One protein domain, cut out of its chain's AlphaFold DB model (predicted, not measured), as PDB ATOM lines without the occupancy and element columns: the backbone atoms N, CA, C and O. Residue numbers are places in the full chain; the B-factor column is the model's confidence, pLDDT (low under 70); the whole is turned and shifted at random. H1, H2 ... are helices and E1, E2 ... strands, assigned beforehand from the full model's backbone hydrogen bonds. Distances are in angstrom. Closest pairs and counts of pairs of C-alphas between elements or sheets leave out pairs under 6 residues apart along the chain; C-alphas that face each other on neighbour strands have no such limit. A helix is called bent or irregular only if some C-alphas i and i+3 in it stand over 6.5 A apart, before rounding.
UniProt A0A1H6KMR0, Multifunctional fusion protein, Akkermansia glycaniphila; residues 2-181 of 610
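This is residues 2 to 181 of the 610 residues of the protein "Multifunctional fusion protein" of Akkermansia glycaniphila (UniProt A0A1H6KMR0). Two lobes sit side by side, each built on a short pair of parallel strands, and a long loop, residues 98 to 113, joins them. In the first lobe the long bent helix H5 covers the pair E1 and E2 with its arm H5b, while H2, H3, H4 and the arm H5a reach away to one end; in the second, the pair E3 and E4 is held between H8 and H9, and the helical hairpin H6 and H7 lies beyond H8. The 180 printed residues have nine named helices and four named strands, in the order H1 E1 H2 H3 H4 H5 E2 E3 H6 H7 H8 E4 H9, mostly helix. The whole is compact, with a radius of gyration of the C-alphas of 18.3 A, and spans 51 by 44 by 27 A.

Start at H1, residues 2 to 6, which touches residues 172 to 176 alone of H9, residues 165 to 179; the closest C-alphas are those of Leu 2 and Phe 176, 6.8 A. Next, E1, residues 10 to 14, is the parallel neighbour of E2, residues 93 to 97; N 11 and O 93 are 2.9 A apart, within hydrogen-bond range. Look between them for H2, residues 15 to 24, H3, residues 29 to 36, H4, residues 49 to 58, and H5, residues 60 to 87: with E1 and E2 they make a strand-helix-strand unit, two parallel neighbour strands with helices between. By its hydrogen bonds H5 was assigned as one helix, but it is bent, C-alphas 69 and 72 being 6.5 A apart; its arms H5a, residues 60 to 69, and H5b, residues 72 to 87, stand at a steep tilt of 39 degrees. H4 and H5a touch only at the corner, closest at the C-alphas of Val 56 and Arg 63, 4.5 A. The second such unit is E3, residues 114 to 117, H6, residues 120 to 128, H7, residues 135 to 143, H8, residues 148 to 153, and E4, residues 157 to 160; E3 and E4 are parallel, with N 117 and O 159 2.8 A apart. H6 and H7 touch as a hairpin, closest at the C-alphas of Arg 124 and Ile 138, 6.7 A. In H1 to H4, both arms of H5 and H6 to H9, every O i to N i+4 pair is within hydrogen-bond range.

Find C-alpha 2 at (263.480, 288.697, 203.145), where H1 begins. H5b runs 23.0 A from C-alpha 72 at (245.929, 273.694, 190.101), and H9 runs 20.7 A to C-alpha 179 at (267.815, 291.866, 193.522).

The farthest C-alphas, of Ala 38 and His 178, are 50.9 A apart. The printed part has no cut; the links H3 to H4 and E2 to E3 are long. Residues 57, 132 and 181 have pLDDT under 70.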
ATOM      1  N   LEU A   2     263.873 287.760 204.223       83.69
ATOM      2  CA  LEU A   2     263.480 288.697 203.145       83.69
ATOM      3  C   LEU A   2     262.260 289.568 203.482       83.69
ATOM      4  O   LEU A   2     262.306 290.781 203.321       83.69
ATOM      5  N   GLN A   3     261.201 288.974 204.039       83.19
ATOM      6  CA  GLN A   3     260.017 289.728 204.467       83.19
ATOM      7  C   GLN A   3     260.321 290.753 205.579       83.19
ATOM      8  O   GLN A   3     259.681 291.796 205.649       83.19
ATOM      9  N   GLN A   4     261.303 290.476 206.446       83.00
ATOM     10  CA  GLN A   4     261.720 291.406 207.503       83.00
ATOM     11  C   GLN A   4     262.525 292.576 206.920       83.00
ATOM     12  O   GLN A   4     262.303 293.714 207.323       83.00
ATOM     13  N   LEU A   5     263.414 292.296 205.960       80.94
ATOM     14  CA  LEU A   5     264.233 293.304 205.281       80.94
ATOM     15  C   LEU A   5     263.386 294.226 204.395       80.94
ATOM     16  O   LEU A   5     263.498 295.443 204.499       80.94
ATOM     17  N   GLY A   6     262.495 293.656 203.579       76.31
ATOM     18  CA  GLY A   6     261.655 294.423 202.658       76.31
ATOM     19  C   GLY A   6     260.410 295.045 203.280       76.31
ATOM     20  O   GLY A   6     259.810 295.937 202.692       76.31
ATOM     21  N   LYS A   7     259.993 294.622 204.480       82.69
ATOM     22  CA  LYS A   7     258.755 295.085 205.130       82.69
ATOM     23  C   LYS A   7     257.553 295.026 204.173       82.69
ATOM     24  O   LYS A   7     257.017 293.955 203.914       82.69
ATOM     25  N   GLN A   8     257.109 296.178 203.666       78.06
ATOM     26  CA  GLN A   8     255.971 296.299 202.756       78.06
ATOM     27  C   GLN A   8     256.351 296.080 201.281       78.06
ATOM     28  O   GLN A   8     255.448 295.834 200.482       78.06
ATOM     29  N   SER A   9     257.645 296.126 200.929       81.75
ATOM     30  CA  SER A   9     258.130 295.942 199.556       81.75
ATOM     31  C   SER A   9     258.243 294.494 199.106       81.75
ATOM     32  O   SER A   9     258.220 294.225 197.905       81.75
ATOM     33  N   VAL A  10     258.273 293.556 200.055       88.38
ATOM     34  CA  VAL A  10     258.307 292.116 199.787       88.38
ATOM     35  C   VAL A  10     256.989 291.483 200.205       88.38
ATOM     36  O   VAL A  10     256.552 291.601 201.352       88.38
ATOM     37  N   ARG A  11     256.369 290.742 199.287       90.50
ATOM     38  CA  ARG A  11     255.240 289.855 199.581       90.50
ATOM     39  C   ARG A  11     255.689 288.413 199.448       90.50
ATOM     40  O   ARG A  11     256.329 288.070 198.466       90.50
ATOM     41  N   VAL A  12     255.362 287.592 200.441       91.06
ATOM     42  CA  VAL A  12     255.702 286.166 200.460       91.06
ATOM     43  C   VAL A  12     254.424 285.349 200.320       91.06
ATOM     44  O   VAL A  12     253.462 285.581 201.054       91.06
ATOM     45  N   PHE A  13     254.434 284.406 199.387       91.94
ATOM     46  CA  PHE A  13     253.437 283.361 199.224       91.94
ATOM     47  C   PHE A  13     254.032 282.045 199.724       91.94
ATOM     48  O   PHE A  13     254.903 281.469 199.080       91.94
ATOM     49  N   ASP A  14     253.587 281.601 200.895       91.69
ATOM     50  CA  ASP A  14     254.012 280.346 201.514       91.69
ATOM     51  C   ASP A  14     253.070 279.226 201.059       91.69
ATOM     52  O   ASP A  14     251.903 279.177 201.468       91.69
ATOM     53  N   CYS A  15     253.564 278.348 200.180       88.69
ATOM     54  CA  CYS A  15     252.764 277.268 199.612       88.69
ATOM     55  C   CYS A  15     252.240 276.306 200.682       88.69
ATOM     56  O   CYS A  15     251.073 275.920 200.626       88.69
ATOM     57  N   ASP A  16     253.049 275.956 201.682       85.62
ATOM     58  CA  ASP A  16     252.644 275.029 202.742       85.62
ATOM     59  C   ASP A  16     251.509 275.611 203.584       85.62
ATOM     60  O   ASP A  16     250.539 274.921 203.926       85.62
ATOM     61  N   ARG A  17     251.605 276.901 203.907       87.31
ATOM     62  CA  ARG A  17     250.556 277.607 204.641       87.31
ATOM     63  C   ARG A  17     249.261 277.696 203.836       87.31
ATOM     64  O   ARG A  17     248.185 277.475 204.391       87.31
ATOM     65  N   GLU A  18     249.345 278.003 202.548       88.88
ATOM     66  CA  GLU A  18     248.167 278.152 201.689       88.88
ATOM     67  C   GLU A  18     247.497 276.799 201.391       88.88
ATOM     68  O   GLU A  18     246.267 276.713 201.359       88.88
ATOM     69  N   VAL A  19     248.262 275.704 201.296       85.44
ATOM     70  CA  VAL A  19     247.706 274.340 201.227       85.44
ATOM     71  C   VAL A  19     246.907 274.000 202.487       85.44
ATOM     72  O   VAL A  19     245.796 273.476 202.376       85.44
ATOM     73  N   ARG A  20     247.415 274.340 203.681       84.56
ATOM     74  CA  ARG A  20     246.664 274.143 204.937       84.56
ATOM     75  C   ARG A  20     245.358 274.928 204.932       84.56
ATOM     76  O   ARG A  20     244.306 274.356 205.201       84.56
ATOM     77  N   HIS A  21     245.394 276.198 204.534       85.06
ATOM     78  CA  HIS A  21     244.181 277.010 204.428       85.06
ATOM     79  C   HIS A  21     243.173 276.447 203.413       85.06
ATOM     80  O   HIS A  21     241.970 276.450 203.677       85.06
ATOM     81  N   LEU A  22     243.628 275.916 202.272       84.12
ATOM     82  CA  LEU A  22     242.752 275.264 201.291       84.12
ATOM     83  C   LEU A  22     242.071 274.019 201.871       84.12
ATOM     84  O   LEU A  22     240.862 273.850 201.687       84.12
ATOM     85  N   GLN A  23     242.821 273.191 202.597       81.94
ATOM     86  CA  GLN A  23     242.324 271.990 203.276       81.94
ATOM     87  C   GLN A  23     241.318 272.317 204.392       81.94
ATOM     88  O   GLN A  23     240.306 271.631 204.532       81.94
ATOM     89  N   GLU A  24     241.543 273.404 205.130       82.38
ATOM     90  CA  GLU A  24     240.686 273.863 206.232       82.38
ATOM     91  C   GLU A  24     239.446 274.646 205.764       82.38
ATOM     92  O   GLU A  24     238.495 274.821 206.522       82.38
ATOM     93  N   SER A  25     239.427 275.123 204.515       79.38
ATOM     94  CA  SER A  25     238.336 275.957 203.989       79.38
ATOM     95  C   SER A  25     237.049 275.196 203.644       79.38
ATOM     96  O   SER A  25     236.065 275.818 203.244       79.38
ATOM     97  N   GLY A  26     237.071 273.858 203.686       75.31
ATOM     98  CA  GLY A  26     235.969 272.986 203.256       75.31
ATOM     99  C   GLY A  26     235.693 272.985 201.743       75.31
ATOM    100  O   GLY A  26     234.905 272.187 201.237       75.31
ATOM    101  N   LYS A  27     236.383 273.827 200.960       78.56
ATOM    102  CA  LYS A  27     236.190 273.958 199.502       78.56
ATOM    103  C   LYS A  27     236.631 272.732 198.702       78.56
ATOM    104  O   LYS A  27     236.342 272.649 197.511       78.56
ATOM    105  N   MET A  28     237.349 271.801 199.328       81.38
ATOM    106  CA  MET A  28     237.801 270.556 198.704       81.38
ATOM    107  C   MET A  28     236.988 269.337 199.147       81.38
ATOM    108  O   MET A  28     237.256 268.244 198.663       81.38
ATOM    109  N   ALA A  29     235.971 269.507 200.003       81.25
ATOM    110  CA  ALA A  29     235.264 268.393 200.634       81.25
ATOM    111  C   ALA A  29     234.722 267.365 199.628       81.25
ATOM    112  O   ALA A  29     234.912 266.162 199.784       81.25
ATOM    113  N   ARG A  30     234.077 267.852 198.559       81.88
ATOM    114  CA  ARG A  30     233.480 267.006 197.514       81.88
ATOM    115  C   ARG A  30     234.525 266.249 196.698       81.88
ATOM    116  O   ARG A  30     234.317 265.082 196.393       81.88
ATOM    117  N   GLU A  31     235.625 266.909 196.347       85.31
ATOM    118  CA  GLU A  31     236.711 266.318 195.553       85.31
ATOM    119  C   GLU A  31     237.489 265.283 196.373       85.31
ATOM    120  O   GLU A  31     237.729 264.180 195.894       85.31
ATOM    121  N   LEU A  32     237.786 265.600 197.639       85.31
ATOM    122  CA  LEU A  32     238.426 264.679 198.579       85.31
ATOM    123  C   LEU A  32     237.551 263.450 198.831       85.31
ATOM    124  O   LEU A  32     238.025 262.328 198.677       85.31
ATOM    125  N   THR A  33     236.254 263.650 199.095       85.44
ATOM    126  CA  THR A  33     235.305 262.545 199.303       85.44
ATOM    127  C   THR A  33     235.205 261.641 198.074       85.44
ATOM    128  O   THR A  33     235.140 260.422 198.208       85.44
ATOM    129  N   ALA A  34     235.216 262.220 196.868       85.25
ATOM    130  CA  ALA A  34     235.165 261.458 195.624       85.25
ATOM    131  C   ALA A  34     236.457 260.667 195.352       85.25
ATOM    132  O   ALA A  34     236.389 259.562 194.818       85.25
ATOM    133  N   ALA A  35     237.622 261.214 195.711       84.00
ATOM    134  CA  ALA A  35     238.921 260.599 195.435       84.00
ATOM    135  C   ALA A  35     239.379 259.597 196.511       84.00
ATOM    136  O   ALA A  35     240.047 258.613 196.184       84.00
ATOM    137  N   PHE A  36     239.034 259.848 197.778       86.31
ATOM    138  CA  PHE A  36     239.573 259.145 198.950       86.31
ATOM    139  C   PHE A  36     238.500 258.647 199.934       86.31
ATOM    140  O   PHE A  36     238.842 258.100 200.976       86.31
ATOM    141  N   GLY A  37     237.212 258.797 199.611       85.56
ATOM    142  CA  GLY A  37     236.100 258.322 200.439       85.56
ATOM    143  C   GLY A  37     235.654 259.314 201.517       85.56
ATOM    144  O   GLY A  37     236.300 260.330 201.766       85.56
ATOM    145  N   ALA A  38     234.519 259.029 202.161       84.38
ATOM    146  CA  ALA A  38     233.885 259.929 203.136       84.38
ATOM    147  C   ALA A  38     234.745 260.214 204.380       84.38
ATOM    148  O   ALA A  38     234.586 261.257 204.996       84.38
ATOM    149  N   GLU A  39     235.678 259.321 204.711       86.38
ATOM    150  CA  GLU A  39     236.618 259.469 205.832       86.38
ATOM    151  C   GLU A  39     237.732 260.495 205.556       86.38
ATOM    152  O   GLU A  39     238.457 260.884 206.464       86.38
ATOM    153  N   SER A  40     237.869 260.964 204.311       84.00
ATOM    154  CA  SER A  40     238.854 261.992 203.940       84.00
ATOM    155  C   SER A  40     238.496 263.404 204.406       84.00
ATOM    156  O   SER A  40     239.297 264.332 204.241       84.00
ATOM    157  N   VAL A  41     237.303 263.576 204.975       85.56
ATOM    158  CA  VAL A  41     236.803 264.841 205.499       85.56
ATOM    159  C   VAL A  41     236.219 264.658 206.898       85.56
ATOM    160  O   VAL A  41     235.632 263.624 207.205       85.56
ATOM    161  N   ASP A  42     236.369 265.673 207.743       84.88
ATOM    162  CA  ASP A  42     235.784 265.700 209.080       84.88
ATOM    163  C   ASP A  42     234.284 266.055 209.052       84.88
ATOM    164  O   ASP A  42     233.686 266.339 208.008       84.88
ATOM    165  N   SER A  43     233.651 266.067 210.229       79.00
ATOM    166  CA  SER A  43     232.229 266.405 210.387       79.00
ATOM    167  C   SER A  43     231.868 267.837 209.966       79.00
ATOM    168  O   SER A  43     230.688 268.135 209.788       79.00
ATOM    169  N   GLU A  44     232.853 268.722 209.811       77.69
ATOM    170  CA  GLU A  44     232.688 270.099 209.335       77.69
ATOM    171  C   GLU A  44     232.982 270.233 207.826       77.69
ATOM    172  O   GLU A  44     232.896 271.330 207.267       77.69
ATOM    173  N   GLY A  45     233.304 269.125 207.149       76.50
ATOM    174  CA  GLY A  45     233.652 269.080 205.732       76.50
ATOM    175  C   GLY A  45     235.070 269.570 205.425       76.50
ATOM    176  O   GLY A  45     235.376 269.848 204.266       76.50
ATOM    177  N   LYS A  46     235.945 269.706 206.425       86.38
ATOM    178  CA  LYS A  46     237.366 270.034 206.233       86.38
ATOM    179  C   LYS A  46     238.158 268.760 205.986       86.38
ATOM    180  O   LYS A  46     237.705 267.678 206.322       86.38
ATOM    181  N   ALA A  47     239.336 268.870 205.383       83.88
ATOM    182  CA  ALA A  47     240.161 267.694 205.115       83.88
ATOM    183  C   ALA A  47     240.649 267.037 206.422       83.88
ATOM    184  O   ALA A  47     241.291 267.706 207.236       83.88
ATOM    185  N   ASP A  48     240.424 265.730 206.587       85.94
ATOM    186  CA  ASP A  48     241.036 264.961 207.675       85.94
ATOM    187  C   ASP A  48     242.502 264.679 207.317       85.94
ATOM    188  O   ASP A  48     242.844 263.813 206.503       85.94
ATOM    189  N   ARG A  49     243.396 265.481 207.898       78.62
ATOM    190  CA  ARG A  49     244.828 265.458 207.586       78.62
ATOM    191  C   ARG A  49     245.512 264.192 208.082       78.62
ATOM    192  O   ARG A  49     246.463 263.759 207.437       78.62
ATOM    193  N   ASP A  50     245.053 263.604 209.181       79.62
ATOM    194  CA  ASP A  50     245.652 262.386 209.730       79.62
ATOM    195  C   ASP A  50     245.275 261.173 208.882       79.62
ATOM    196  O   ASP A  50     246.123 260.319 208.602       79.62
ATOM    197  N   TYR A  51     244.031 261.133 208.401       83.56
ATOM    198  CA  TYR A  51     243.574 260.140 207.439       83.56
ATOM    199  C   TYR A  51     244.308 260.259 206.099       83.56
ATOM    200  O   TYR A  51     244.930 259.298 205.637       83.56
ATOM    201  N   LEU A  52     244.317 261.457 205.504       81.00
ATOM    202  CA  LEU A  52     244.986 261.706 204.225       81.00
ATOM    203  C   LEU A  52     246.486 261.419 204.309       81.00
ATOM    204  O   LEU A  52     247.042 260.822 203.390       81.00
ATOM    205  N   ARG A  53     247.142 261.776 205.421       78.69
ATOM    206  CA  ARG A  53     248.560 261.473 205.641       78.69
ATOM    207  C   ARG A  53     248.812 259.967 205.614       78.69
ATOM    208  O   ARG A  53     249.726 259.536 204.921       78.69
ATOM    209  N   LYS A  54     248.005 259.155 206.301       80.25
ATOM    210  CA  LYS A  54     248.178 257.690 206.288       80.25
ATOM    211  C   LYS A  54     248.111 257.119 204.873       80.25
ATOM    212  O   LYS A  54     248.974 256.329 204.508       80.25
ATOM    213  N   ILE A  55     247.143 257.567 204.073       79.94
ATOM    214  CA  ILE A  55     246.960 257.089 202.697       79.94
ATOM    215  C   ILE A  55     248.121 257.533 201.802       79.94
ATOM    216  O   ILE A  55     248.765 256.700 201.168       79.94
ATOM    217  N   VAL A  56     248.429 258.832 201.794       77.69
ATOM    218  CA  VAL A  56     249.435 259.461 200.921       77.69
ATOM    219  C   VAL A  56     250.854 258.963 201.201       77.69
ATOM    220  O   VAL A  56     251.670 258.897 200.287       77.69
ATOM    221  N   PHE A  57     251.160 258.593 202.449       69.81
ATOM    222  CA  PHE A  57     252.445 257.980 202.794       69.81
ATOM    223  C   PHE A  57     252.532 256.497 202.401       69.81
ATOM    224  O   PHE A  57     253.634 256.000 202.187       69.81
ATOM    225  N   SER A  58     251.402 255.789 202.308       74.38
ATOM    226  CA  SER A  58     251.363 254.358 201.964       74.38
ATOM    227  C   SER A  58     251.210 254.064 200.466       74.38
ATOM    228  O   SER A  58     251.576 252.977 200.029       74.38
ATOM    229  N   ASP A  59     250.689 255.016 199.686       79.06
ATOM    230  CA  ASP A  59     250.373 254.854 198.264       79.06
ATOM    231  C   ASP A  59     250.859 256.076 197.444       79.06
ATOM    232  O   ASP A  59     250.250 257.153 197.506       79.06
ATOM    233  N   PRO A  60     251.936 255.930 196.644       75.62
ATOM    234  CA  PRO A  60     252.425 256.976 195.744       75.62
ATOM    235  C   PRO A  60     251.386 257.461 194.720       75.62
ATOM    236  O   PRO A  60     251.381 258.643 194.369       75.62
ATOM    237  N   ASP A  61     250.472 256.596 194.271       79.50
ATOM    238  CA  ASP A  61     249.408 256.977 193.337       79.50
ATOM    239  C   ASP A  61     248.314 257.786 194.044       79.50
ATOM    240  O   ASP A  61     247.715 258.694 193.460       79.50
ATOM    241  N   ALA A  62     248.052 257.518 195.327       81.88
ATOM    242  CA  ALA A  62     247.200 258.376 196.152       81.88
ATOM    243  C   ALA A  62     247.834 259.748 196.402       81.88
ATOM    244  O   ALA A  62     247.138 260.763 196.323       81.88
ATOM    245  N   ARG A  63     249.149 259.799 196.647       80.88
ATOM    246  CA  ARG A  63     249.891 261.062 196.760       80.88
ATOM    247  C   ARG A  63     249.737 261.910 195.505       80.88
ATOM    248  O   ARG A  63     249.335 263.067 195.599       80.88
ATOM    249  N   LYS A  64     249.976 261.308 194.341       80.94
ATOM    250  CA  LYS A  64     249.848 261.981 193.048       80.94
ATOM    251  C   LYS A  64     248.428 262.501 192.807       80.94
ATOM    252  O   LYS A  64     248.264 263.653 192.423       80.94
ATOM    253  N   ARG A  65     247.397 261.702 193.113       83.06
ATOM    254  CA  ARG A  65     245.986 262.130 193.024       83.06
ATOM    255  C   ARG A  65     245.677 263.332 193.919       83.06
ATOM    256  O   ARG A  65     244.949 264.231 193.505       83.06
ATOM    257  N   LEU A  66     246.217 263.370 195.139       84.06
ATOM    258  CA  LEU A  66     246.031 264.509 196.042       84.06
ATOM    259  C   LEU A  66     246.742 265.765 195.516       84.06
ATOM    260  O   LEU A  66     246.153 266.847 195.500       84.06
ATOM    261  N   GLU A  67     247.980 265.616 195.049       83.50
ATOM    262  CA  GLU A  67     248.771 266.689 194.440       83.50
ATOM    263  C   GLU A  67     248.078 267.263 193.190       83.50
ATOM    264  O   GLU A  67     247.936 268.479 193.078       83.50
ATOM    265  N   GLU A  68     247.539 266.420 192.301       84.44
ATOM    266  CA  GLU A  68     246.792 266.831 191.100       84.44
ATOM    267  C   GLU A  68     245.522 267.642 191.413       84.44
ATOM    268  O   GLU A  68     245.121 268.491 190.614       84.44
ATOM    269  N   MET A  69     244.905 267.446 192.583       84.06
ATOM    270  CA  MET A  69     243.768 268.263 193.031       84.06
ATOM    271  C   MET A  69     244.205 269.597 193.651       84.06
ATOM    272  O   MET A  69     243.552 270.627 193.454       84.06
ATOM    273  N   ILE A  70     245.301 269.593 194.415       85.00
ATOM    274  CA  ILE A  70     245.768 270.765 195.170       85.00
ATOM    275  C   ILE A  70     246.532 271.739 194.268       85.00
ATOM    276  O   ILE A  70     246.271 272.944 194.304       85.00
ATOM    277  N   HIS A  71     247.446 271.237 193.440       86.56
ATOM    278  CA  HIS A  71     248.369 272.044 192.643       86.56
ATOM    279  C   HIS A  71     247.673 273.060 191.717       86.56
ATOM    280  O   HIS A  71     248.030 274.239 191.777       86.56
ATOM    281  N   PRO A  72     246.621 272.713 190.941       86.25
ATOM    282  CA  PRO A  72     245.929 273.694 190.101       86.25
ATOM    283  C   PRO A  72     245.250 274.810 190.906       86.25
ATOM    284  O   PRO A  72     245.170 275.953 190.449       86.25
ATOM    285  N   LYS A  73     244.745 274.497 192.107       87.56
ATOM    286  CA  LYS A  73     244.115 275.479 193.003       87.56
ATOM    287  C   LYS A  73     245.157 276.394 193.632       87.56
ATOM    288  O   LYS A  73     244.951 277.605 193.663       87.56
ATOM    289  N   LEU A  74     246.275 275.822 194.072       88.25
ATOM    290  CA  LEU A  74     247.403 276.561 194.626       88.25
ATOM    291  C   LEU A  74     248.012 277.504 193.580       88.25
ATOM    292  O   LEU A  74     248.241 278.673 193.877       88.25
ATOM    293  N   PHE A  75     248.172 277.037 192.339       87.12
ATOM    294  CA  PHE A  75     248.640 277.855 191.221       87.12
ATOM    295  C   PHE A  75     247.708 279.041 190.953       87.12
ATOM    296  O   PHE A  75     248.157 280.187 190.917       87.12
ATOM    297  N   LYS A  76     246.392 278.802 190.848       87.56
ATOM    298  CA  LYS A  76     245.402 279.882 190.675       87.56
ATOM    299  C   LYS A  76     245.438 280.895 191.821       87.56
ATOM    300  O   LYS A  76     245.328 282.093 191.571       87.56
ATOM    301  N   LEU A  77     245.590 280.425 193.059       89.50
ATOM    302  CA  LEU A  77     245.665 281.289 194.234       89.50
ATOM    303  C   LEU A  77     246.945 282.134 194.235       89.50
ATOM    304  O   LEU A  77     246.871 283.337 194.470       89.50
ATOM    305  N   CYS A  78     248.090 281.530 193.915       90.56
ATOM    306  CA  CYS A  78     249.368 282.227 193.786       90.56
ATOM    307  C   CYS A  78     249.296 283.324 192.715       90.56
ATOM    308  O   CYS A  78     249.621 284.475 192.998       90.56
ATOM    309  N   MET A  79     248.756 283.008 191.531       88.69
ATOM    310  CA  MET A  79     248.566 283.980 190.447       88.69
ATOM    311  C   MET A  79     247.668 285.151 190.865       88.69
ATOM    312  O   MET A  79     248.001 286.305 190.602       88.69
ATOM    313  N   ALA A  80     246.560 284.881 191.565       89.38
ATOM    314  CA  ALA A  80     245.679 285.933 192.073       89.38
ATOM    315  C   ALA A  80     246.400 286.845 193.084       89.38
ATOM    316  O   ALA A  80     246.338 288.068 192.968       89.38
ATOM    317  N   ARG A  81     247.148 286.264 194.033       89.88
ATOM    318  CA  ARG A  81     247.945 287.009 195.027       89.88
ATOM    319  C   ARG A  81     249.069 287.818 194.385       89.88
ATOM    320  O   ARG A  81     249.352 288.929 194.828       89.88
ATOM    321  N   GLN A  82     249.703 287.278 193.349       89.94
ATOM    322  CA  GLN A  82     250.730 287.975 192.585       89.94
ATOM    323  C   GLN A  82     250.126 289.173 191.839       89.94
ATOM    324  O   GLN A  82     250.716 290.252 191.820       89.94
ATOM    325  N   GLU A  83     248.929 289.028 191.267       87.25
ATOM    326  CA  GLU A  83     248.230 290.130 190.602       87.25
ATOM    327  C   GLU A  83     247.755 291.210 191.590       87.25
ATOM    328  O   GLU A  83     247.870 292.404 191.308       87.25
ATOM    329  N   GLU A  84     247.279 290.817 192.775       87.94
ATOM    330  CA  GLU A  84     246.992 291.740 193.882       87.94
ATOM    331  C   GLU A  84     248.251 292.505 194.314       87.94
ATOM    332  O   GLU A  84     248.220 293.729 194.463       87.94
ATOM    333  N   ALA A  85     249.376 291.801 194.461       87.44
ATOM    334  CA  ALA A  85     250.662 292.392 194.805       87.44
ATOM    335  C   ALA A  85     251.130 293.401 193.746       87.44
ATOM    336  O   ALA A  85     251.537 294.502 194.110       87.44
ATOM    337  N   ARG A  86     250.974 293.089 192.451       84.94
ATOM    338  CA  ARG A  86     251.287 294.009 191.339       84.94
ATOM    339  C   ARG A  86     250.477 295.308 191.378       84.94
ATOM    340  O   ARG A  86     250.955 296.336 190.909       84.94
ATOM    341  N   LYS A  87     249.256 295.280 191.921       86.25
ATOM    342  CA  LYS A  87     248.387 296.466 192.053       86.25
ATOM    343  C   LYS A  87     248.726 297.317 193.287       86.25
ATOM    344  O   LYS A  87     248.305 298.471 193.364       86.25
ATOM    345  N   CYS A  88     249.479 296.782 194.248       83.06
ATOM    346  CA  CYS A  88     249.849 297.488 195.471       83.06
ATOM    347  C   CYS A  88     251.071 298.391 195.248       83.06
ATOM    348  O   CYS A  88     252.188 297.903 195.084       83.06
ATOM    349  N   LYS A  89     250.887 299.718 195.334       74.12
ATOM    350  CA  LYS A  89     252.017 300.660 195.356       74.12
ATOM    351  C   LYS A  89     252.950 300.327 196.524       74.12
ATOM    352  O   LYS A  89     252.508 300.256 197.667       74.12
ATOM    353  N   GLY A  90     254.229 300.136 196.215       74.19
ATOM    354  CA  GLY A  90     255.276 299.836 197.190       74.19
ATOM    355  C   GLY A  90     255.693 298.370 197.242       74.19
ATOM    356  O   GLY A  90     256.790 298.122 197.718       74.19
ATOM    357  N   VAL A  91     254.901 297.424 196.716       81.81
ATOM    358  CA  VAL A  91     255.337 296.025 196.559       81.81
ATOM    359  C   VAL A  91     256.173 295.902 195.290       81.81
ATOM    360  O   VAL A  91     255.712 296.245 194.206       81.81
ATOM    361  N   GLN A  92     257.396 295.406 195.434       80.75
ATOM    362  CA  GLN A  92     258.381 295.319 194.352       80.75
ATOM    363  C   GLN A  92     258.830 293.882 194.110       80.75
ATOM    364  O   GLN A  92     259.079 293.500 192.972       80.75
ATOM    365  N   THR A  93     258.855 293.063 195.160       88.50
ATOM    366  CA  THR A  93     259.247 291.658 195.068       88.50
ATOM    367  C   THR A  93     258.126 290.762 195.571       88.50
ATOM    368  O   THR A  93     257.574 290.970 196.657       88.50
ATOM    369  N   PHE A  94     257.813 289.728 194.795       91.25
ATOM    370  CA  PHE A  94     256.895 288.661 195.177       91.25
ATOM    371  C   PHE A  94     257.676 287.349 195.267       91.25
ATOM    372  O   PHE A  94     258.170 286.851 194.262       91.25
ATOM    373  N   VAL A  95     257.819 286.817 196.476       92.12
ATOM    374  CA  VAL A  95     258.570 285.594 196.772       92.12
ATOM    375  C   VAL A  95     257.587 284.446 196.935       92.12
ATOM    376  O   VAL A  95     256.632 284.566 197.700       92.12
ATOM    377  N   ILE A  96     257.833 283.331 196.257       92.44
ATOM    378  CA  ILE A  96     257.049 282.102 196.398       92.44
ATOM    379  C   ILE A  96     257.937 281.091 197.125       92.44
ATOM    380  O   ILE A  96     258.988 280.719 196.610       92.44
ATOM    381  N   ASP A  97     257.540 280.681 198.327       91.75
ATOM    382  CA  ASP A  97     258.243 279.659 199.106       91.75
ATOM    383  C   ASP A  97     257.662 278.278 198.777       91.75
ATOM    384  O   ASP A  97     256.473 278.024 198.998       91.75
ATOM    385  N   VAL A  98     258.487 277.409 198.183       88.44
ATOM    386  CA  VAL A  98     258.079 276.112 197.625       88.44
ATOM    387  C   VAL A  98     259.043 275.014 198.102       88.44
ATOM    388  O   VAL A  98     260.163 274.934 197.593       88.44
ATOM    389  N   PRO A  99     258.627 274.114 199.013       81.00
ATOM    390  CA  PRO A  99     259.513 273.088 199.580       81.00
ATOM    391  C   PRO A  99     260.108 272.087 198.571       81.00
ATOM    392  O   PRO A  99     261.210 271.584 198.779       81.00
ATOM    393  N   LEU A 100     259.391 271.793 197.479       82.50
ATOM    394  CA  LEU A 100     259.737 270.780 196.467       82.50
ATOM    395  C   LEU A 100     259.675 271.353 195.041       82.50
ATOM    396  O   LEU A 100     259.079 270.770 194.137       82.50
ATOM    397  N   TYR A 101     260.225 272.555 194.851       87.75
ATOM    398  CA  TYR A 101     260.084 273.307 193.602       87.75
ATOM    399  C   TYR A 101     260.491 272.510 192.351       87.75
ATOM    400  O   TYR A 101     259.717 272.431 191.395       87.75
ATOM    401  N   PHE A 102     261.676 271.895 192.357       86.38
ATOM    402  CA  PHE A 102     262.192 271.152 191.203       86.38
ATOM    403  C   PHE A 102     261.503 269.795 191.032       86.38
ATOM    404  O   PHE A 102     261.202 269.389 189.912       86.38
ATOM    405  N   GLU A 103     261.200 269.112 192.134       82.69
ATOM    406  CA  GLU A 103     260.557 267.798 192.144       82.69
ATOM    407  C   GLU A 103     259.104 267.852 191.660       82.69
ATOM    408  O   GLU A 103     258.620 266.906 191.044       82.69
ATOM    409  N   CYS A 104     258.425 268.984 191.861       75.75
ATOM    410  CA  CYS A 104     257.088 269.244 191.331       75.75
ATOM    411  C   CYS A 104     257.105 269.874 189.924       75.75
ATOM    412  O   CYS A 104     256.102 270.448 189.494       75.75
ATOM    413  N   GLY A 105     258.230 269.787 189.204       76.69
ATOM    414  CA  GLY A 105     258.347 270.227 187.813       76.69
ATOM    415  C   GLY A 105     258.417 271.743 187.621       76.69
ATOM    416  O   GLY A 105     258.012 272.218 186.565       76.69
ATOM    417  N   ALA A 106     258.903 272.496 188.619       76.00
ATOM    418  CA  ALA A 106     259.044 273.956 188.566       76.00
ATOM    419  C   ALA A 106     257.736 274.661 188.159       76.00
ATOM    420  O   ALA A 106     257.679 275.479 187.246       76.00
ATOM    421  N   MET A 107     256.653 274.297 188.848       73.00
ATOM    422  CA  MET A 107     255.276 274.663 188.505       73.00
ATOM    423  C   MET A 107     255.003 276.172 188.393       73.00
ATOM    424  O   MET A 107     254.056 276.576 187.720       73.00
ATOM    425  N   PHE A 108     255.789 277.004 189.074       81.81
ATOM    426  CA  PHE A 108     255.640 278.455 189.058       81.81
ATOM    427  C   PHE A 108     256.693 279.072 188.144       81.81
ATOM    428  O   PHE A 108     257.873 278.780 188.284       81.81
ATOM    429  N   ALA A 109     256.284 279.969 187.248       77.44
ATOM    430  CA  ALA A 109     257.243 280.795 186.526       77.44
ATOM    431  C   ALA A 109     257.898 281.779 187.509       77.44
ATOM    432  O   ALA A 109     257.193 282.530 188.187       77.44
ATOM    433  N   ALA A 110     259.228 281.767 187.582       84.94
ATOM    434  CA  ALA A 110     260.011 282.642 188.445       84.94
ATOM    435  C   ALA A 110     261.072 283.383 187.626       84.94
ATOM    436  O   ALA A 110     261.697 282.793 186.747       84.94
ATOM    437  N   ASP A 111     261.281 284.664 187.937       86.44
ATOM    438  CA  ASP A 111     262.362 285.463 187.345       86.44
ATOM    439  C   ASP A 111     263.738 285.028 187.875       86.44
ATOM    440  O   ASP A 111     264.735 285.121 187.163       86.44
ATOM    441  N   LYS A 112     263.778 284.549 189.128       89.06
ATOM    442  CA  LYS A 112     264.942 283.930 189.772       89.06
ATOM    443  C   LYS A 112     264.517 282.786 190.682       89.06
ATOM    444  O   LYS A 112     263.549 282.908 191.433       89.06
ATOM    445  N   VAL A 113     265.291 281.710 190.677       92.50
ATOM    446  CA  VAL A 113     265.151 280.552 191.558       92.50
ATOM    447  C   VAL A 113     266.245 280.598 192.621       92.50
ATOM    448  O   VAL A 113     267.435 280.544 192.318       92.50
ATOM    449  N   CYS A 114     265.835 280.700 193.885       92.94
ATOM    450  CA  CYS A 114     266.744 280.736 195.029       92.94
ATOM    451  C   CYS A 114     266.694 279.411 195.797       92.94
ATOM    452  O   CYS A 114     265.612 278.963 196.172       92.94
ATOM    453  N   VAL A 115     267.852 278.819 196.092       93.38
ATOM    454  CA  VAL A 115     267.961 277.584 196.883       93.38
ATOM    455  C   VAL A 115     268.694 277.853 198.188       93.38
ATOM    456  O   VAL A 115     269.789 278.406 198.192       93.38
ATOM    457  N   VAL A 116     268.113 277.426 199.310       92.12
ATOM    458  CA  VAL A 116     268.807 277.395 200.605       92.12
ATOM    459  C   VAL A 116     269.470 276.030 200.756       92.12
ATOM    460  O   VAL A 116     268.785 275.025 200.945       92.12
ATOM    461  N   ALA A 117     270.796 275.991 200.658       91.44
ATOM    462  CA  ALA A 117     271.569 274.758 200.632       91.44
ATOM    463  C   ALA A 117     272.302 274.505 201.953       91.44
ATOM    464  O   ALA A 117     272.852 275.415 202.566       91.44
ATOM    465  N   SER A 118     272.320 273.248 202.384       90.38
ATOM    466  CA  SER A 118     273.102 272.759 203.522       90.38
ATOM    467  C   SER A 118     273.473 271.296 203.273       90.38
ATOM    468  O   SER A 118     272.771 270.591 202.544       90.38
ATOM    469  N   SER A 119     274.555 270.830 203.883       88.88
ATOM    470  CA  SER A 119     275.003 269.444 203.857       88.88
ATOM    471  C   SER A 119     273.945 268.510 204.444       88.88
ATOM    472  O   SER A 119     273.150 268.887 205.310       88.88
ATOM    473  N   GLU A 120     273.942 267.262 203.981       85.88
ATOM    474  CA  GLU A 120     273.030 266.230 204.476       85.88
ATOM    475  C   GLU A 120     273.205 265.995 205.986       85.88
ATOM    476  O   GLU A 120     272.230 265.830 206.717       85.88
ATOM    477  N   GLN A 121     274.446 266.064 206.475       86.31
ATOM    478  CA  GLN A 121     274.761 265.946 207.897       86.31
ATOM    479  C   GLN A 121     274.075 267.048 208.718       86.31
ATOM    480  O   GLN A 121     273.436 266.759 209.731       86.31
ATOM    481  N   THR A 122     274.143 268.296 208.252       87.25
ATOM    482  CA  THR A 122     273.486 269.439 208.897       87.25
ATOM    483  C   THR A 122     271.959 269.339 208.822       87.25
ATOM    484  O   THR A 122     271.273 269.679 209.789       87.25
ATOM    485  N   GLN A 123     271.401 268.834 207.715       85.81
ATOM    486  CA  GLN A 123     269.957 268.588 207.589       85.81
ATOM    487  C   GLN A 123     269.471 267.559 208.614       85.81
ATOM    488  O   GLN A 123     268.503 267.828 209.328       85.81
ATOM    489  N   ARG A 124     270.167 266.420 208.731       87.50
ATOM    490  CA  ARG A 124     269.856 265.369 209.714       87.50
ATOM    491  C   ARG A 124     269.920 265.906 211.136       87.50
ATOM    492  O   ARG A 124     268.920 265.833 211.840       87.50
ATOM    493  N   ALA A 125     271.026 266.547 211.513       86.69
ATOM    494  CA  ALA A 125     271.204 267.096 212.857       86.69
ATOM    495  C   ALA A 125     270.099 268.102 213.238       86.69
ATOM    496  O   ALA A 125     269.593 268.096 214.361       86.69
ATOM    497  N   ARG A 126     269.674 268.958 212.296       85.81
ATOM    498  CA  ARG A 126     268.593 269.936 212.522       85.81
ATOM    499  C   ARG A 126     267.207 269.296 212.605       85.81
ATOM    500  O   ARG A 126     266.348 269.842 213.298       85.81
ATOM    501  N   LEU A 127     266.966 268.191 211.900       84.81
ATOM    502  CA  LEU A 127     265.709 267.443 211.977       84.81
ATOM    503  C   LEU A 127     265.631 266.601 213.256       84.81
ATOM    504  O   LEU A 127     264.591 266.609 213.903       84.81
ATOM    505  N   GLU A 128     266.731 265.966 213.665       85.38
ATOM    506  CA  GLU A 128     266.839 265.216 214.929       85.38
ATOM    507  C   GLU A 128     266.614 266.114 216.152       85.38
ATOM    508  O   GLU A 128     265.998 265.700 217.131       85.38
ATOM    509  N   ALA A 129     267.056 267.374 216.088       83.94
ATOM    510  CA  ALA A 129     266.829 268.359 217.144       83.94
ATOM    511  C   ALA A 129     265.359 268.817 217.276       83.94
ATOM    512  O   ALA A 129     265.021 269.535 218.221       83.94
ATOM    513  N   ARG A 130     264.471 268.450 216.338       80.50
ATOM    514  CA  ARG A 130     263.040 268.790 216.386       80.50
ATOM    515  C   ARG A 130     262.239 267.637 216.987       80.50
ATOM    516  O   ARG A 130     262.352 266.493 216.563       80.50
ATOM    517  N   ASN A 131     261.345 267.952 217.923       71.62
ATOM    518  CA  ASN A 131     260.435 266.960 218.498       71.62
ATOM    519  C   ASN A 131     259.555 266.314 217.409       71.62
ATOM    520  O   ASN A 131     258.884 267.025 216.658       71.62
ATOM    521  N   GLY A 132     259.514 264.977 217.373       69.12
ATOM    522  CA  GLY A 132     258.600 264.203 216.519       69.12
ATOM    523  C   GLY A 132     259.186 263.641 215.218       69.12
ATOM    524  O   GLY A 132     258.409 263.179 214.386       69.12
ATOM    525  N   PHE A 133     260.512 263.659 215.034       76.00
ATOM    526  CA  PHE A 133     261.190 263.056 213.879       76.00
ATOM    527  C   PHE A 133     262.093 261.898 214.322       76.00
ATOM    528  O   PHE A 133     263.089 262.114 215.007       76.00
ATOM    529  N   ASP A 134     261.748 260.667 213.939       81.88
ATOM    530  CA  ASP A 134     262.627 259.505 214.112       81.88
ATOM    531  C   ASP A 134     263.586 259.336 212.919       81.88
ATOM    532  O   ASP A 134     263.384 259.902 211.842       81.88
ATOM    533  N   ALA A 135     264.642 258.541 213.103       78.44
ATOM    534  CA  ALA A 135     265.684 258.347 212.095       78.44
ATOM    535  C   ALA A 135     265.154 257.790 210.757       78.44
ATOM    536  O   ALA A 135     265.668 258.151 209.697       78.44
ATOM    537  N   GLY A 136     264.114 256.947 210.785       77.75
ATOM    538  CA  GLY A 136     263.494 256.399 209.576       77.75
ATOM    539  C   GLY A 136     262.696 257.456 208.813       77.75
ATOM    540  O   GLY A 136     262.784 257.542 207.587       77.75
ATOM    541  N   MET A 137     261.980 258.318 209.534       74.62
ATOM    542  CA  MET A 137     261.246 259.444 208.960       74.62
ATOM    543  C   MET A 137     262.191 260.487 208.349       74.62
ATOM    544  O   MET A 137     261.928 260.978 207.253       74.62
ATOM    545  N   ILE A 138     263.307 260.799 209.017       81.44
ATOM    546  CA  ILE A 138     264.320 261.740 208.510       81.44
ATOM    547  C   ILE A 138     264.929 261.229 207.204       81.44
ATOM    548  O   ILE A 138     265.020 261.987 206.239       81.44
ATOM    549  N   GLN A 139     265.284 259.942 207.152       81.00
ATOM    550  CA  GLN A 139     265.808 259.318 205.938       81.00
ATOM    551  C   GLN A 139     264.805 259.411 204.785       81.00
ATOM    552  O   GLN A 139     265.153 259.868 203.702       81.00
ATOM    553  N   SER A 140     263.540 259.063 205.038       78.81
ATOM    554  CA  SER A 140     262.487 259.120 204.020       78.81
ATOM    555  C   SER A 140     262.258 260.538 203.478       78.81
ATOM    556  O   SER A 140     262.009 260.702 202.284       78.81
ATOM    557  N   ILE A 141     262.380 261.569 204.322       79.00
ATOM    558  CA  ILE A 141     262.263 262.972 203.899       79.00
ATOM    559  C   ILE A 141     263.427 263.371 202.987       79.00
ATOM    560  O   ILE A 141     263.189 264.023 201.970       79.00
ATOM    561  N   ILE A 142     264.660 262.992 203.338       82.50
ATOM    562  CA  ILE A 142     265.856 263.303 202.542       82.50
ATOM    563  C   ILE A 142     265.802 262.567 201.198       82.50
ATOM    564  O   ILE A 142     265.977 263.196 200.159       82.50
ATOM    565  N   ASP A 143     265.460 261.276 201.204       82.31
ATOM    566  CA  ASP A 143     265.391 260.445 199.993       82.31
ATOM    567  C   ASP A 143     264.279 260.883 199.029       82.31
ATOM    568  O   ASP A 143     264.361 260.650 197.825       82.31
ATOM    569  N   SER A 144     263.226 261.526 199.545       78.31
ATOM    570  CA  SER A 144     262.134 262.060 198.723       78.31
ATOM    571  C   SER A 144     262.495 263.341 197.961       78.31
ATOM    572  O   SER A 144     261.690 263.816 197.158       78.31
ATOM    573  N   GLN A 145     263.676 263.909 198.218       83.62
ATOM    574  CA  GLN A 145     264.148 265.152 197.622       83.62
ATOM    575  C   GLN A 145     265.282 264.903 196.630       83.62
ATOM    576  O   GLN A 145     266.086 263.983 196.763       83.62
ATOM    577  N   MET A 146     265.383 265.786 195.641       86.12
ATOM    578  CA  MET A 146     266.538 265.840 194.754       86.12
ATOM    579  C   MET A 146     267.816 266.146 195.562       86.12
ATOM    580  O   MET A 146     267.764 266.980 196.476       86.12
ATOM    581  N   PRO A 147     268.974 265.543 195.216       89.31
ATOM    582  CA  PRO A 147     270.241 265.830 195.881       89.31
ATOM    583  C   PRO A 147     270.548 267.331 195.944       89.31
ATOM    584  O   PRO A 147     270.393 268.052 194.956       89.31
ATOM    585  N   MET A 148     271.028 267.803 197.101       88.06
ATOM    586  CA  MET A 148     271.215 269.239 197.354       88.06
ATOM    587  C   MET A 148     272.178 269.903 196.363       88.06
ATOM    588  O   MET A 148     271.926 271.022 195.927       88.06
ATOM    589  N   GLN A 149     273.247 269.207 195.963       86.50
ATOM    590  CA  GLN A 149     274.178 269.723 194.956       86.50
ATOM    591  C   GLN A 149     273.471 269.970 193.619       86.50
ATOM    592  O   GLN A 149     273.624 271.032 193.032       86.50
ATOM    593  N   THR A 150     272.627 269.034 193.180       88.25
ATOM    594  CA  THR A 150     271.860 269.175 191.937       88.25
ATOM    595  C   THR A 150     270.873 270.341 192.018       88.25
ATOM    596  O   THR A 150     270.763 271.101 191.063       88.25
ATOM    597  N   LYS A 151     270.210 270.545 193.168       89.31
ATOM    598  CA  LYS A 151     269.355 271.727 193.389       89.31
ATOM    599  C   LYS A 151     270.152 273.030 193.309       89.31
ATOM    600  O   LYS A 151     269.683 273.986 192.703       89.31
ATOM    601  N   ALA A 152     271.335 273.066 193.922       88.31
ATOM    602  CA  ALA A 152     272.206 274.238 193.921       88.31
ATOM    603  C   ALA A 152     272.715 274.576 192.509       88.31
ATOM    604  O   ALA A 152     272.701 275.742 192.132       88.31
ATOM    605  N   ASP A 153     273.079 273.566 191.712       88.56
ATOM    606  CA  ASP A 153     273.546 273.743 190.329       88.56
ATOM    607  C   ASP A 153     272.438 274.260 189.387       88.56
ATOM    608  O   ASP A 153     272.727 274.877 188.364       88.56
ATOM    609  N   MET A 154     271.167 274.010 189.724       87.88
ATOM    610  CA  MET A 154     269.993 274.469 188.967       87.88
ATOM    611  C   MET A 154     269.445 275.827 189.437       87.88
ATOM    612  O   MET A 154     268.473 276.316 188.860       87.88
ATOM    613  N   ALA A 155     270.009 276.417 190.494       91.19
ATOM    614  CA  ALA A 155     269.535 277.669 191.076       91.19
ATOM    615  C   ALA A 155     270.251 278.890 190.480       91.19
ATOM    616  O   ALA A 155     271.438 278.837 190.170       91.19
ATOM    617  N   ASP A 156     269.553 280.025 190.414       90.06
ATOM    618  CA  ASP A 156     270.169 281.313 190.076       90.06
ATOM    619  C   ASP A 156     270.968 281.876 191.256       90.06
ATOM    620  O   ASP A 156     271.984 282.549 191.076       90.06
ATOM    621  N   VAL A 157     270.498 281.613 192.481       92.00
ATOM    622  CA  VAL A 157     271.139 282.048 193.726       92.00
ATOM    623  C   VAL A 157     271.098 280.926 194.754       92.00
ATOM    624  O   VAL A 157     270.047 280.340 195.016       92.00
ATOM    625  N   VAL A 158     272.241 280.665 195.385       92.31
ATOM    626  CA  VAL A 158     272.369 279.680 196.462       92.31
ATOM    627  C   VAL A 158     272.693 280.396 197.769       92.31
ATOM    628  O   VAL A 158     273.725 281.050 197.887       92.31
ATOM    629  N   PHE A 159     271.823 280.245 198.765       91.81
ATOM    630  CA  PHE A 159     272.074 280.660 200.142       91.81
ATOM    631  C   PHE A 159     272.672 279.492 200.920       91.81
ATOM    632  O   PHE A 159     271.980 278.514 201.215       91.81
ATOM    633  N   TRP A 160     273.951 279.583 201.262       91.44
ATOM    634  CA  TRP A 160     274.652 278.538 201.997       91.44
ATOM    635  C   TRP A 160     274.353 278.626 203.496       91.44
ATOM    636  O   TRP A 160     274.696 279.599 204.166       91.44
ATOM    637  N   ASN A 161     273.716 277.589 204.033       90.75
ATOM    638  CA  ASN A 161     273.169 277.518 205.384       90.75
ATOM    639  C   ASN A 161     273.869 276.444 206.246       90.75
ATOM    640  O   ASN A 161     273.222 275.775 207.054       90.75
ATOM    641  N   GLU A 162     275.181 276.257 206.068       84.19
ATOM    642  CA  GLU A 162     276.013 275.451 206.985       84.19
ATOM    643  C   GLU A 162     276.457 276.224 208.231       84.19
ATOM    644  O   GLU A 162     276.696 275.619 209.272       84.19
ATOM    645  N   GLY A 163     276.601 277.546 208.115       79.69
ATOM    646  CA  GLY A 163     277.124 278.410 209.172       79.69
ATOM    647  C   GLY A 163     276.082 278.837 210.205       79.69
ATOM    648  O   GLY A 163     274.993 278.266 210.320       79.69
ATOM    649  N   ASP A 164     276.433 279.875 210.958       82.44
ATOM    650  CA  ASP A 164     275.515 280.540 211.875       82.44
ATOM    651  C   ASP A 164     274.417 281.333 211.140       82.44
ATOM    652  O   ASP A 164     274.438 281.563 209.926       82.44
ATOM    653  N   ILE A 165     273.408 281.740 211.912       82.38
ATOM    654  CA  ILE A 165     272.268 282.495 211.394       82.38
ATOM    655  C   ILE A 165     272.680 283.880 210.874       82.38
ATOM    656  O   ILE A 165     272.025 284.391 209.972       82.38
ATOM    657  N   GLU A 166     273.753 284.467 211.408       82.25
ATOM    658  CA  GLU A 166     274.262 285.787 211.015       82.25
ATOM    659  C   GLU A 166     274.852 285.744 209.601       82.25
ATOM    660  O   GLU A 166     274.507 286.569 208.755       82.25
ATOM    661  N   SER A 167     275.635 284.709 209.293       82.50
ATOM    662  CA  SER A 167     276.184 284.456 207.958       82.50
ATOM    663  C   SER A 167     275.081 284.260 206.917       82.50
ATOM    664  O   SER A 167     275.194 284.730 205.783       82.50
ATOM    665  N   LEU A 168     273.993 283.570 207.280       84.25
ATOM    666  CA  LEU A 168     272.830 283.421 206.401       84.25
ATOM    667  C   LEU A 168     272.076 284.749 206.238       84.25
ATOM    668  O   LEU A 168     271.683 285.099 205.126       84.25
ATOM    669  N   GLN A 169     271.886 285.502 207.325       86.00
ATOM    670  CA  GLN A 169     271.246 286.818 207.286       86.00
ATOM    671  C   GLN A 169     272.003 287.786 206.378       86.00
ATOM    672  O   GLN A 169     271.361 288.503 205.613       86.00
ATOM    673  N   GLU A 170     273.336 287.768 206.406       82.56
ATOM    674  CA  GLU A 170     274.158 288.629 205.558       82.56
ATOM    675  C   GLU A 170     274.045 288.255 204.076       82.56
ATOM    676  O   GLU A 170     273.820 289.132 203.244       82.56
ATOM    677  N   GLN A 171     274.080 286.961 203.735       89.38
ATOM    678  CA  GLN A 171     273.836 286.513 202.356       89.38
ATOM    679  C   GLN A 171     272.462 286.979 201.847       89.38
ATOM    680  O   GLN A 171     272.341 287.495 200.734       89.38
ATOM    681  N   VAL A 172     271.423 286.854 202.680       87.31
ATOM    682  CA  VAL A 172     270.064 287.305 202.347       87.31
ATOM    683  C   VAL A 172     269.984 288.832 202.238       87.31
ATOM    684  O   VAL A 172     269.254 289.343 201.389       87.31
ATOM    685  N   ARG A 173     270.740 289.574 203.054       83.62
ATOM    686  CA  ARG A 173     270.820 291.042 203.003       83.62
ATOM    687  C   ARG A 173     271.460 291.527 201.707       83.62
ATOM    688  O   ARG A 173     270.931 292.445 201.083       83.62
ATOM    689  N   ILE A 174     272.552 290.888 201.289       80.06
ATOM    690  CA  ILE A 174     273.238 291.165 200.022       80.06
ATOM    691  C   ILE A 174     272.291 290.895 198.851       80.06
ATOM    692  O   ILE A 174     272.081 291.779 198.023       80.06
ATOM    693  N   PHE A 175     271.652 289.721 198.820       86.75
ATOM    694  CA  PHE A 175     270.676 289.399 197.779       86.75
ATOM    695  C   PHE A 175     269.527 290.414 197.736       86.75
ATOM    696  O   PHE A 175     269.224 290.946 196.675       86.75
ATOM    697  N   PHE A 176     268.929 290.746 198.885       84.19
ATOM    698  CA  PHE A 176     267.840 291.719 198.949       84.19
ATOM    699  C   PHE A 176     268.249 293.084 198.375       84.19
ATOM    700  O   PHE A 176     267.492 293.690 197.622       84.19
ATOM    701  N   ARG A 177     269.463 293.553 198.686       76.75
ATOM    702  CA  ARG A 177     269.993 294.825 198.180       76.75
ATOM    703  C   ARG A 177     270.177 294.818 196.661       76.75
ATOM    704  O   ARG A 177     269.870 295.815 196.023       76.75
ATOM    705  N   HIS A 178     270.693 293.729 196.097       78.38
ATOM    706  CA  HIS A 178     270.990 293.653 194.663       78.38
ATOM    707  C   HIS A 178     269.770 293.329 193.801       78.38
ATOM    708  O   HIS A 178     269.692 293.788 192.667       78.38
ATOM    709  N   GLU A 179     268.843 292.531 194.327       79.94
ATOM    710  CA  GLU A 179     267.815 291.866 193.522       79.94
ATOM    711  C   GLU A 179     266.387 292.275 193.892       79.94
ATOM    712  O   GLU A 179     265.454 291.985 193.148       79.94
ATOM    713  N   CYS A 180     266.178 292.903 195.055       76.00
ATOM    714  CA  CYS A 180     264.838 293.200 195.575       76.00
ATOM    715  C   CYS A 180     264.597 294.679 195.920       76.00
ATOM    716  O   CYS A 180     263.440 295.079 196.044       76.00
ATOM    717  N   ALA A 181     265.642 295.488 196.111       61.97
ATOM    718  CA  ALA A 181     265.518 296.913 196.417       61.97
ATOM    719  C   ALA A 181     265.272 297.751 195.138       61.97
ATOM    720  O   ALA A 181     265.756 297.380 194.066       61.97
TER     721      ALA A 181